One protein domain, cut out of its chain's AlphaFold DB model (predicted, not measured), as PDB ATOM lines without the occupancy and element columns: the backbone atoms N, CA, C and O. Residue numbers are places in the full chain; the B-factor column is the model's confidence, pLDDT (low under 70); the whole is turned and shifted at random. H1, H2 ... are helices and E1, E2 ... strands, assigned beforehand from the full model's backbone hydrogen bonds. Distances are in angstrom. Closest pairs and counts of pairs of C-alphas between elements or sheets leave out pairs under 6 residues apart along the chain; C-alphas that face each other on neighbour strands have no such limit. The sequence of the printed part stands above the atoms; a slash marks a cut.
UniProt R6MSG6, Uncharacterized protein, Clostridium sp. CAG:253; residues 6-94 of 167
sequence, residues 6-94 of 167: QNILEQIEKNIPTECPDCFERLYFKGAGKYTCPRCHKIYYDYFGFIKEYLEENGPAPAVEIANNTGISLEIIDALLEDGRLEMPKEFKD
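Overview. This is residues 6 to 94 of the 167 residues of an uncharacterized protein of Clostridium sp. CAG:253 (UniProt R6MSG6). A small sheet of three strands, E1, E2 and E3, makes one side of this domain, and a loose cluster of four short helices set steeply across one another makes the other. H2 joins the two parts: its residues 47 to 53 graze the sheet and its residues 50 to 54 pack on H3, while H4 packs on H3 and H1 on H4. The printed part has 89 residues, with four named helices and three named strands in the order H1 E1 E2 E3 H2 H3 H4; the class is mixed, and the sheet, in the order E1 - E2 - E3, is antiparallel throughout. The whole is compact, with a radius of gyration of the C-alphas of 14.0 A and spans of 45 by 31 by 21 A.

Arrangement. Begin at the sheet, where E1, residues 28 to 31, E2, residues 34 to 36, and E3, residues 43 to 45, form a meander, each strand the antiparallel neighbour of the one before. In the hairpin E1 and E2, find N 30 and O 34 within hydrogen-bond range at 2.8 A; in the hairpin E2 and E3, N 35 and O 44 are also 2.8 A apart. H2, residues 47 to 58, is on the sheet but only grazes it with residues 47 to 53; its closest C-alphas to E2 are those of Gly 49 and Lys 34, 5.5 A apart. With residues 50 to 54 alone, H2 touches H3, residues 63 to 70, about perpendicular at 87 degrees; the C-alphas of Ile 51 and Ile 66 are closest, at 7.1 A. H3 touches H4, residues 74 to 82, at a steep tilt of 57 degrees, opposite ways, with the C-alphas of Ala 67 and Leu 74 closest at 5.7 A. H4 touches H1, residues 6 to 14, about perpendicular at 88 degrees, closest at the C-alphas of Ile 76 and Ile 8, 6.3 A. H1 and H3 are apart. In H1, H2, H3 and H4 every O i to N i+4 pair is within hydrogen-bond range.

Along the chain. Find C-alpha 28 at (127.712, 140.257, 119.249), where E1 begins; it runs 9.3 A, E2 7.0 A and E3 6.9 A. From C-alpha 47 at (135.472, 126.253, 121.108), H2 runs 16.3 A. H1 measures 12.3 A, H3 10.2 A and H4 12.2 A, ending at C-alpha 82 at (131.056, 114.750, 113.284).

Size, cuts and confidence. The C-alphas farthest apart are those of Arg 39 and Asp 94, at 45.7 A. The printed part has no cut. The link from H1 to E1, residues 15 to 27, is long. Residues 83 to 94, after H4, hold no named element, and residues 87 to 94 have pLDDT under 70.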
ATOM      1  N   GLN A   6     125.530 113.417 125.079       81.88
ATOM      2  CA  GLN A   6     124.662 114.525 125.489       81.88
ATOM      3  C   GLN A   6     125.440 115.537 126.328       81.88
ATOM      4  O   GLN A   6     125.319 116.738 126.100       81.88
ATOM      5  N   ASN A   7     126.310 115.056 127.217       89.19
ATOM      6  CA  ASN A   7     127.158 115.922 128.023       89.19
ATOM      7  C   ASN A   7     128.147 116.738 127.171       89.19
ATOM      8  O   ASN A   7     128.333 117.924 127.419       89.19
ATOM      9  N   ILE A   8     128.749 116.133 126.140       88.94
ATOM     10  CA  ILE A   8     129.690 116.836 125.247       88.94
ATOM     11  C   ILE A   8     128.993 117.954 124.464       88.94
ATOM     12  O   ILE A   8     129.506 119.070 124.404       88.94
ATOM     13  N   LEU A   9     127.811 117.687 123.902       86.62
ATOM     14  CA  LEU A   9     127.041 118.712 123.189       86.62
ATOM     15  C   LEU A   9     126.643 119.864 124.114       86.62
ATOM     16  O   LEU A   9     126.789 121.029 123.752       86.62
ATOM     17  N   GLU A  10     126.224 119.545 125.338       91.00
ATOM     18  CA  GLU A  10     125.894 120.547 126.348       91.00
ATOM     19  C   GLU A  10     127.110 121.422 126.710       91.00
ATOM     20  O   GLU A  10     126.973 122.634 126.887       91.00
ATOM     21  N   GLN A  11     128.316 120.847 126.783       91.12
ATOM     22  CA  GLN A  11     129.546 121.618 127.000       91.12
ATOM     23  C   GLN A  11     129.843 122.580 125.843       91.12
ATOM     24  O   GLN A  11     130.250 123.716 126.091       91.12
ATOM     25  N   ILE A  12     129.629 122.149 124.597       90.81
ATOM     26  CA  ILE A  12     129.819 122.993 123.409       90.81
ATOM     27  C   ILE A  12     128.839 124.172 123.434       90.81
ATOM     28  O   ILE A  12     129.249 125.313 123.233       90.81
ATOM     29  N   GLU A  13     127.565 123.919 123.730       90.56
ATOM     30  CA  GLU A  13     126.541 124.967 123.810       90.56
ATOM     31  C   GLU A  13     126.824 125.971 124.934       90.56
ATOM     32  O   GLU A  13     126.715 127.181 124.731       90.56
ATOM     33  N   LYS A  14     127.245 125.490 126.109       92.19
ATOM     34  CA  LYS A  14     127.571 126.346 127.261       92.19
ATOM     35  C   LYS A  14     128.828 127.186 127.068       92.19
ATOM     36  O   LYS A  14     128.993 128.184 127.764       92.19
ATOM     37  N   ASN A  15     129.716 126.796 126.159       94.56
ATOM     38  CA  ASN A  15     130.934 127.546 125.886       94.56
ATOM     39  C   ASN A  15     130.695 128.792 125.017       94.56
ATOM     40  O   ASN A  15     131.574 129.644 124.932       94.56
ATOM     41  N   ILE A  16     129.508 128.943 124.421       94.00
ATOM     42  CA  ILE A  16     129.164 130.118 123.619       94.00
ATOM     43  C   ILE A  16     129.204 131.380 124.500       94.00
ATOM     44  O   ILE A  16     128.365 131.535 125.396       94.00
ATOM     45  N   PRO A  17     130.138 132.319 124.256       93.25
ATOM     46  CA  PRO A  17     130.278 133.495 125.095       93.25
ATOM     47  C   PRO A  17     129.149 134.485 124.788       93.25
ATOM     48  O   PRO A  17     129.003 134.988 123.673       93.25
ATOM     49  N   THR A  18     128.327 134.771 125.796       94.00
ATOM     50  CA  THR A  18     127.153 135.653 125.667       94.00
ATOM     51  C   THR A  18     127.389 137.053 126.234       94.00
ATOM     52  O   THR A  18     126.764 138.010 125.773       94.00
ATOM     53  N   GLU A  19     128.323 137.194 127.174       96.00
ATOM     54  CA  GLU A  19     128.607 138.428 127.906       96.00
ATOM     55  C   GLU A  19     130.120 138.669 128.020       96.00
ATOM     56  O   GLU A  19     130.914 137.735 128.132       96.00
ATOM     57  N   CYS A  20     130.531 139.937 127.954       95.62
ATOM     58  CA  CYS A  20     131.925 140.339 128.088       95.62
ATOM     59  C   CYS A  20     132.377 140.277 129.560       95.62
ATOM     60  O   CYS A  20     131.836 141.034 130.363       95.62
ATOM     61  N   PRO A  21     133.419 139.510 129.922       93.94
ATOM     62  CA  PRO A  21     133.881 139.387 131.309       93.94
ATOM     63  C   PRO A  21     134.398 140.697 131.927       93.94
ATOM     64  O   PRO A  21     134.357 140.854 133.142       93.94
ATOM     65  N   ASP A  22     134.871 141.650 131.117       93.94
ATOM     66  CA  ASP A  22     135.376 142.936 131.622       93.94
ATOM     67  C   ASP A  22     134.285 144.005 131.750       93.94
ATOM     68  O   ASP A  22     134.404 144.961 132.515       93.94
ATOM     69  N   CYS A  23     133.272 143.921 130.890       93.56
ATOM     70  CA  CYS A  23     132.319 145.007 130.669       93.56
ATOM     71  C   CYS A  23     130.894 144.653 131.059       93.56
ATOM     72  O   CYS A  23     130.089 145.577 131.146       93.56
ATOM     73  N   PHE A  24     130.605 143.362 131.230       94.06
ATOM     74  CA  PHE A  24     129.282 142.789 131.470       94.06
ATOM     75  C   PHE A  24     128.243 143.167 130.402       94.06
ATOM     76  O   PHE A  24     127.043 143.123 130.630       94.06
ATOM     77  N   GLU A  25     128.716 143.561 129.216       95.38
ATOM     78  CA  GLU A  25     127.870 143.910 128.077       95.38
ATOM     79  C   GLU A  25     127.717 142.705 127.154       95.38
ATOM     80  O   GLU A  25     128.660 141.919 126.981       95.38
ATOM     81  N   ARG A  26     126.550 142.591 126.515       96.44
ATOM     82  CA  ARG A  26     126.255 141.473 125.623       96.44
ATOM     83  C   ARG A  26     127.214 141.448 124.435       96.44
ATOM     84  O   ARG A  26     127.469 142.467 123.791       96.44
ATOM     85  N   LEU A  27     127.731 140.264 124.123       96.56
ATOM     86  CA  LEU A  27     128.597 140.063 122.967       96.56
ATOM     87  C   LEU A  27     127.779 139.893 121.683       96.56
ATOM     88  O   LEU A  27     126.719 139.266 121.676       96.56
ATOM     89  N   TYR A  28     128.305 140.416 120.576       95.06
ATOM     90  CA  TYR A  28     127.712 140.257 119.249       95.06
ATOM     91  C   TYR A  28     128.496 139.246 118.424       95.06
ATOM     92  O   TYR A  28     129.709 139.377 118.261       95.06
ATOM     93  N   PHE A  29     127.790 138.271 117.857       95.75
ATOM     94  CA  PHE A  29     128.377 137.291 116.952       95.75
ATOM     95  C   PHE A  29     128.849 137.957 115.653       95.75
ATOM     96  O   PHE A  29     128.088 138.667 114.994       95.75
ATOM     97  N   LYS A  30     130.106 137.715 115.280       93.38
ATOM     98  CA  LYS A  30     130.724 138.207 114.038       93.38
ATOM     99  C   LYS A  30     130.838 137.144 112.953       93.38
ATOM    100  O   LYS A  30     131.168 137.482 111.821       93.38
ATOM    101  N   GLY A  31     130.540 135.889 113.277       90.81
ATOM    102  CA  GLY A  31     130.710 134.766 112.366       90.81
ATOM    103  C   GLY A  31     131.826 133.836 112.814       90.81
ATOM    104  O   GLY A  31     132.751 134.232 113.516       90.81
ATOM    105  N   ALA A  32     131.721 132.581 112.383       89.00
ATOM    106  CA  ALA A  32     132.726 131.546 112.587       89.00
ATOM    107  C   ALA A  32     133.222 131.382 114.043       89.00
ATOM    108  O   ALA A  32     134.419 131.256 114.274       89.00
ATOM    109  N   GLY A  33     132.309 131.432 115.015       91.94
ATOM    110  CA  GLY A  33     132.641 131.312 116.440       91.94
ATOM    111  C   GLY A  33     133.327 132.540 117.051       91.94
ATOM    112  O   GLY A  33     133.752 132.473 118.199       91.94
ATOM    113  N   LYS A  34     133.446 133.662 116.318       95.25
ATOM    114  CA  LYS A  34     134.012 134.927 116.818       95.25
ATOM    115  C   LYS A  34     132.903 135.848 117.341       95.25
ATOM    116  O   LYS A  34     131.865 136.029 116.696       95.25
ATOM    117  N   TYR A  35     133.150 136.486 118.479       96.88
ATOM    118  CA  TYR A  35     132.224 137.376 119.180       96.88
ATOM    119  C   TYR A  35     132.933 138.679 119.548       96.88
ATOM    120  O   TYR A  35     134.095 138.659 119.933       96.88
ATOM    121  N   THR A  36     132.259 139.824 119.455       97.00
ATOM    122  CA  THR A  36     132.860 141.131 119.768       97.00
ATOM    123  C   THR A  36     132.034 141.887 120.794       97.00
ATOM    124  O   THR A  36     130.809 141.969 120.682       97.00
ATOM    125  N   CYS A  37     132.708 142.485 121.776       97.25
ATOM    126  CA  CYS A  37     132.071 143.393 122.724       97.25
ATOM    127  C   CYS A  37     131.849 144.776 122.081       97.25
ATOM    128  O   CYS A  37     132.808 145.359 121.576       97.25
ATOM    129  N   PRO A  38     130.638 145.356 122.140       96.19
ATOM    130  CA  PRO A  38     130.365 146.683 121.575       96.19
ATOM    131  C   PRO A  38     131.026 147.821 122.368       96.19
ATOM    132  O   PRO A  38     131.191 148.915 121.847       96.19
ATOM    133  N   ARG A  39     131.372 147.581 123.641       96.06
ATOM    134  CA  ARG A  39     131.908 148.600 124.548       96.06
ATOM    135  C   ARG A  39     133.431 148.673 124.491       96.06
ATOM    136  O   ARG A  39     133.985 149.749 124.303       96.06
ATOM    137  N   CYS A  40     134.108 147.543 124.704       96.12
ATOM    138  CA  CYS A  40     135.574 147.490 124.747       96.12
ATOM    139  C   CYS A  40     136.214 146.969 123.457       96.12
ATOM    140  O   CYS A  40     137.438 146.912 123.384       96.12
ATOM    141  N   HIS A  41     135.415 146.565 122.463       94.94
ATOM    142  CA  HIS A  41     135.871 146.040 121.170       94.94
ATOM    143  C   HIS A  41     136.764 144.789 121.235       94.94
ATOM    144  O   HIS A  41     137.313 144.378 120.215       94.94
ATOM    145  N   LYS A  42     136.876 144.142 122.403       96.19
ATOM    146  CA  LYS A  42     137.576 142.860 122.545       96.19
ATOM    147  C   LYS A  42     136.837 141.745 121.812       96.19
ATOM    148  O   LYS A  42     135.603 141.758 121.723       96.19
ATOM    149  N   ILE A  43     137.617 140.786 121.320       95.25
ATOM    150  CA  ILE A  43     137.146 139.604 120.606       95.25
ATOM    151  C   ILE A  43     137.207 138.402 121.548       95.25
ATOM    152  O   ILE A  43     138.168 138.240 122.296       95.25
ATOM    153  N   TYR A  44     136.169 137.579 121.497       95.50
ATOM    154  CA  TYR A  44     136.030 136.330 122.231       95.50
ATOM    155  C   TYR A  44     135.673 135.213 121.260       95.50
ATOM    156  O   TYR A  44     135.121 135.466 120.186       95.50
ATOM    157  N   TYR A  45     135.968 133.984 121.661       95.44
ATOM    158  CA  TYR A  45     135.786 132.803 120.835       95.44
ATOM    159  C   TYR A  45     135.052 131.725 121.623       95.44
ATOM    160  O   TYR A  45     135.307 131.562 122.817       95.44
ATOM    161  N   ASP A  46     134.158 131.002 120.955       95.50
ATOM    162  CA  ASP A  46     133.727 129.684 121.424       95.50
ATOM    163  C   ASP A  46     134.770 128.613 121.027       95.50
ATOM    164  O   ASP A  46     135.760 128.910 120.352       95.50
ATOM    165  N   TYR A  47     134.561 127.355 121.422       94.88
ATOM    166  CA  TYR A  47     135.472 126.253 121.108       94.88
ATOM    167  C   TYR A  47     135.706 126.125 119.604       94.88
ATOM    168  O   TYR A  47     136.834 125.900 119.174       94.88
ATOM    169  N   PHE A  48     134.661 126.307 118.797       93.50
ATOM    170  CA  PHE A  48     134.774 126.231 117.348       93.50
ATOM    171  C   PHE A  48     135.627 127.375 116.786       93.50
ATOM    172  O   PHE A  48     136.550 127.130 116.010       93.50
ATOM    173  N   GLY A  49     135.349 128.611 117.194       93.31
ATOM    174  CA  GLY A  49     136.085 129.796 116.781       93.31
ATOM    175  C   GLY A  49     137.546 129.730 117.200       93.31
ATOM    176  O   GLY A  49     138.411 130.110 116.417       93.31
ATOM    177  N   PHE A  50     137.828 129.191 118.386       93.69
ATOM    178  CA  PHE A  50     139.187 129.039 118.892       93.69
ATOM    179  C   PHE A  50     139.976 127.978 118.114       93.69
ATOM    180  O   PHE A  50     141.099 128.237 117.689       93.69
ATOM    181  N   ILE A  51     139.372 126.811 117.847       93.06
ATOM    182  CA  ILE A  51     139.984 125.780 116.990       93.06
ATOM    183  C   ILE A  51     140.228 126.332 115.586       93.06
ATOM    184  O   ILE A  51     141.274 126.084 114.989       93.06
ATOM    185  N   LYS A  52     139.270 127.091 115.047       90.81
ATOM    186  CA  LYS A  52     139.401 127.689 113.725       90.81
ATOM    187  C   LYS A  52     140.536 128.712 113.672       90.81
ATOM    188  O   LYS A  52     141.324 128.647 112.740       90.81
ATOM    189  N   GLU A  53     140.636 129.606 114.654       92.12
ATOM    190  CA  GLU A  53     141.744 130.568 114.754       92.12
ATOM    191  C   GLU A  53     143.091 129.835 114.813       92.12
ATOM    192  O   GLU A  53     143.994 130.139 114.042       92.12
ATOM    193  N   TYR A  54     143.189 128.780 115.630       92.31
ATOM    194  CA  TYR A  54     144.394 127.953 115.705       92.31
ATOM    195  C   TYR A  54     144.781 127.357 114.343       92.31
ATOM    196  O   TYR A  54     145.952 127.389 113.967       92.31
ATOM    197  N   LEU A  55     143.811 126.828 113.591       89.44
ATOM    198  CA  LEU A  55     144.043 126.268 112.256       89.44
ATOM    199  C   LEU A  55     144.373 127.342 111.206       89.44
ATOM    200  O   LEU A  55     145.126 127.066 110.275       89.44
ATOM    201  N   GLU A  56     143.819 128.551 111.333       88.69
ATOM    202  CA  GLU A  56     144.153 129.696 110.475       88.69
ATOM    203  C   GLU A  56     145.611 130.142 110.696       88.69
ATOM    204  O   GLU A  56     146.308 130.445 109.727       88.69
ATOM    205  N   GLU A  57     146.095 130.127 111.942       91.12
ATOM    206  CA  GLU A  57     147.457 130.545 112.304       91.12
ATOM    207  C   GLU A  57     148.524 129.466 112.057       91.12
ATOM    208  O   GLU A  57     149.623 129.774 111.591       91.12
ATOM    209  N   ASN A  58     148.220 128.202 112.369       89.94
ATOM    210  CA  ASN A  58     149.193 127.098 112.364       89.94
ATOM    211  C   ASN A  58     149.050 126.174 111.148       89.94
ATOM    212  O   ASN A  58     149.898 125.314 110.906       89.94
ATOM    213  N   GLY A  59     147.991 126.362 110.364       85.88
ATOM    214  CA  GLY A  59     147.656 125.500 109.249       85.88
ATOM    215  C   GLY A  59     146.949 124.205 109.667       85.88
ATOM    216  O   GLY A  59     146.512 124.036 110.810       85.88
ATOM    217  N   PRO A  60     146.784 123.273 108.715       83.19
ATOM    218  CA  PRO A  60     146.042 122.042 108.936       83.19
ATOM    219  C   PRO A  60     146.761 121.109 109.925       83.19
ATOM    220  O   PRO A  60     147.884 120.685 109.666       83.19
ATOM    221  N   ALA A  61     146.093 120.736 111.021       82.62
ATOM    222  CA  ALA A  61     146.670 119.919 112.092       82.62
ATOM    223  C   ALA A  61     145.758 118.738 112.492       82.62
ATOM    224  O   ALA A  61     144.532 118.822 112.354       82.62
ATOM    225  N   PRO A  62     146.315 117.622 113.001       81.75
ATOM    226  CA  PRO A  62     145.525 116.510 113.523       81.75
ATOM    227  C   PRO A  62     144.830 116.877 114.843       81.75
ATOM    228  O   PRO A  62     145.381 117.608 115.665       81.75
ATOM    229  N   ALA A  63     143.658 116.286 115.110       84.00
ATOM    230  CA  ALA A  63     142.848 116.574 116.305       84.00
ATOM    231  C   ALA A  63     143.623 116.474 117.636       84.00
ATOM    232  O   ALA A  63     143.395 117.262 118.547       84.00
ATOM    233  N   VAL A  64     144.572 115.538 117.737       83.31
ATOM    234  CA  VAL A  64     145.424 115.359 118.929       83.31
ATOM    235  C   VAL A  64     146.347 116.552 119.159       83.31
ATOM    236  O   VAL A  64     146.557 116.959 120.297       83.31
ATOM    237  N   GLU A  65     146.897 117.123 118.093       85.75
ATOM    238  CA  GLU A  65     147.759 118.299 118.192       85.75
ATOM    239  C   GLU A  65     146.947 119.537 118.564       85.75
ATOM    240  O   GLU A  65     147.325 120.261 119.483       85.75
ATOM    241  N   ILE A  66     145.784 119.712 117.927       89.12
ATOM    242  CA  ILE A  66     144.837 120.774 118.277       89.12
ATOM    243  C   ILE A  66     144.478 120.673 119.761       89.12
ATOM    244  O   ILE A  66     144.571 121.672 120.467       89.12
ATOM    245  N   ALA A  67     144.134 119.485 120.264       90.69
ATOM    246  CA  ALA A  67     143.803 119.285 121.675       90.69
ATOM    247  C   ALA A  67     144.952 119.690 122.612       90.69
ATOM    248  O   ALA A  67     144.741 120.412 123.584       90.69
ATOM    249  N   ASN A  68     146.180 119.273 122.295       89.12
ATOM    250  CA  ASN A  68     147.353 119.579 123.114       89.12
ATOM    251  C   ASN A  68     147.682 121.077 123.145       89.12
ATOM    252  O   ASN A  68     148.072 121.586 124.194       89.12
ATOM    253  N   ASN A  69     147.526 121.778 122.019       91.56
ATOM    254  CA  ASN A  69     147.892 123.191 121.911       91.56
ATOM    255  C   ASN A  69     146.764 124.141 122.333       91.56
ATOM    256  O   ASN A  69     147.038 125.225 122.844       91.56
ATOM    257  N   THR A  70     145.501 123.746 122.154       90.88
ATOM    258  CA  THR A  70     144.336 124.570 122.525       90.88
ATOM    259  C   THR A  70     143.795 124.261 123.921       90.88
ATOM    260  O   THR A  70     143.063 125.071 124.484       90.88
ATOM    261  N   GLY A  71     144.125 123.095 124.487       91.62
ATOM    262  CA  GLY A  71     143.556 122.605 125.745       91.62
ATOM    263  C   GLY A  71     142.103 122.126 125.632       91.62
ATOM    264  O   GLY A  71     141.515 121.728 126.637       91.62
ATOM    265  N   ILE A  72     141.513 122.149 124.434       93.19
ATOM    266  CA  ILE A  72     140.165 121.635 124.178       93.19
ATOM    267  C   ILE A  72     140.230 120.109 124.096       93.19
ATOM    268  O   ILE A  72     141.141 119.545 123.491       93.19
ATOM    269  N   SER A  73     139.269 119.422 124.716       92.12
ATOM    270  CA  SER A  73     139.288 117.961 124.772       92.12
ATOM    271  C   SER A  73     139.109 117.328 123.385       92.12
ATOM    272  O   SER A  73     138.434 117.874 122.505       92.12
ATOM    273  N   LEU A  74     139.699 116.145 123.191       88.62
ATOM    274  CA  LEU A  74     139.579 115.395 121.938       88.62
ATOM    275  C   LEU A  74     138.123 115.075 121.597       88.62
ATOM    276  O   LEU A  74     137.755 115.110 120.432       88.62
ATOM    277  N   GLU A  75     137.297 114.803 122.604       89.12
ATOM    278  CA  GLU A  75     135.880 114.486 122.442       89.12
ATOM    279  C   GLU A  75     135.089 115.669 121.874       89.12
ATOM    280  O   GLU A  75     134.218 115.472 121.031       89.12
ATOM    281  N   ILE A  76     135.408 116.898 122.298       91.38
ATOM    282  CA  ILE A  76     134.793 118.117 121.756       91.38
ATOM    283  C   ILE A  76     135.213 118.316 120.297       91.38
ATOM    284  O   ILE A  76     134.371 118.606 119.448       91.38
ATOM    285  N   ILE A  77     136.500 118.134 119.988       90.38
ATOM    286  CA  ILE A  77     137.015 118.266 118.617       90.38
ATOM    287  C   ILE A  77     136.386 117.205 117.704       90.38
ATOM    288  O   ILE A  77     135.926 117.536 116.612       90.38
ATOM    289  N   ASP A  78     136.317 115.954 118.164       87.31
ATOM    290  CA  ASP A  78     135.698 114.842 117.440       87.31
ATOM    291  C   ASP A  78     134.195 115.119 117.203       87.31
ATOM    292  O   ASP A  78     133.717 114.968 116.081       87.31
ATOM    293  N   ALA A  79     133.462 115.639 118.198       87.44
ATOM    294  CA  ALA A  79     132.056 116.027 118.036       87.44
ATOM    295  C   ALA A  79     131.858 117.166 117.014       87.44
ATOM    296  O   ALA A  79     130.932 117.118 116.206       87.44
ATOM    297  N   LEU A  80     132.741 118.171 116.999       88.25
ATOM    298  CA  LEU A  80     132.695 119.270 116.024       88.25
ATOM    299  C   LEU A  80     133.019 118.813 114.589       88.25
ATOM    300  O   LEU A  80     132.510 119.405 113.631       88.25
ATOM    301  N   LEU A  81     133.849 117.776 114.432       84.44
ATOM    302  CA  LEU A  81     134.109 117.116 113.147       84.44
ATOM    303  C   LEU A  81     132.895 116.299 112.682       84.44
ATOM    304  O   LEU A  81     132.516 116.383 111.514       84.44
ATOM    305  N   GLU A  82     132.264 115.537 113.580       82.56
ATOM    306  CA  GLU A  82     131.056 114.750 113.284       82.56
ATOM    307  C   GLU A  82     129.867 115.625 112.872       82.56
ATOM    308  O   GLU A  82     129.172 115.308 111.908       82.56
ATOM    309  N   ASP A  83     129.662 116.749 113.563       81.12
ATOM    310  CA  ASP A  83     128.606 117.718 113.255       81.12
ATOM    311  C   ASP A  83     128.897 118.528 111.970       81.12
ATOM    312  O   ASP A  83     128.104 119.386 111.576       81.12
ATOM    313  N   GLY A  84     130.038 118.284 111.310       78.94
ATOM    314  CA  GLY A  84     130.431 118.931 110.056       78.94
ATOM    315  C   GLY A  84     130.813 120.405 110.204       78.94
ATOM    316  O   GLY A  84     130.895 121.121 109.208       78.94
ATOM    317  N   ARG A  85     131.031 120.880 111.438       77.69
ATOM    318  CA  ARG A  85     131.453 122.264 111.704       77.69
ATOM    319  C   ARG A  85     132.932 122.464 111.383       77.69
ATOM    320  O   ARG A  85     133.307 123.539 110.924       77.69
ATOM    321  N   LEU A  86     133.755 121.439 111.602       80.19
ATOM    322  CA  LEU A  86     135.167 121.401 111.221       80.19
ATOM    323  C   LEU A  86     135.375 120.465 110.028       80.19
ATOM    324  O   LEU A  86     134.765 119.400 109.950       80.19
ATOM    325  N   GLU A  87     136.289 120.829 109.130       68.62
ATOM    326  CA  GLU A  87     136.729 119.940 108.058       68.62
ATOM    327  C   GLU A  87     138.122 119.392 108.348       68.62
ATOM    328  O   GLU A  87     139.074 120.138 108.573       68.62
ATOM    329  N   MET A  88     138.252 118.065 108.282       64.50
ATOM    330  CA  MET A  88     139.562 117.430 108.331       64.50
ATOM    331  C   MET A  88     140.310 117.692 107.013       64.50
ATOM    332  O   MET A  88     139.716 117.522 105.934       64.50
ATOM    333  N   PRO A  89     141.602 118.065 107.059       67.06
ATOM    334  CA  PRO A  89     142.373 118.332 105.851       67.06
ATOM    335  C   PRO A  89     142.408 117.084 104.968       67.06
ATOM    336  O   PRO A  89     142.447 115.959 105.472       67.06
ATOM    337  N   LYS A  90     142.378 117.265 103.640       62.25
ATOM    338  CA  LYS A  90     142.233 116.148 102.684       62.25
ATOM    339  C   LYS A  90     143.307 115.072 102.860       62.25
ATOM    340  O   LYS A  90     142.995 113.895 102.744       62.25
ATOM    341  N   GLU A  91     144.522 115.480 103.207       61.94
ATOM    342  CA  GLU A  91     145.681 114.613 103.458       61.94
ATOM    343  C   GLU A  91     145.489 113.665 104.653       61.94
ATOM    344  O   GLU A  91     146.113 112.608 104.716       61.94
ATOM    345  N   PHE A  92     144.595 114.014 105.582       59.84
ATOM    346  CA  PHE A  92     144.293 113.228 106.774       59.84
ATOM    347  C   PHE A  92     142.932 112.522 106.700       59.84
ATOM    348  O   PHE A  92     142.621 111.738 107.589       59.84
ATOM    349  N   LYS A  93     142.116 112.727 105.654       60.22
ATOM    350  CA  LYS A  93     140.786 112.085 105.550       60.22
ATOM    351  C   LYS A  93     140.837 110.556 105.577       60.22
ATOM    352  O   LYS A  93     139.902 109.929 106.071       60.22
ATOM    353  N   ASP A  94     141.941 109.979 105.114       65.81
ATOM    354  CA  ASP A  94     142.106 108.531 105.025       65.81
ATOM    355  C   ASP A  94     142.803 107.915 106.250       65.81
ATOM    356  O   ASP A  94     142.932 106.693 106.320       65.81
TER     357      ASP A  94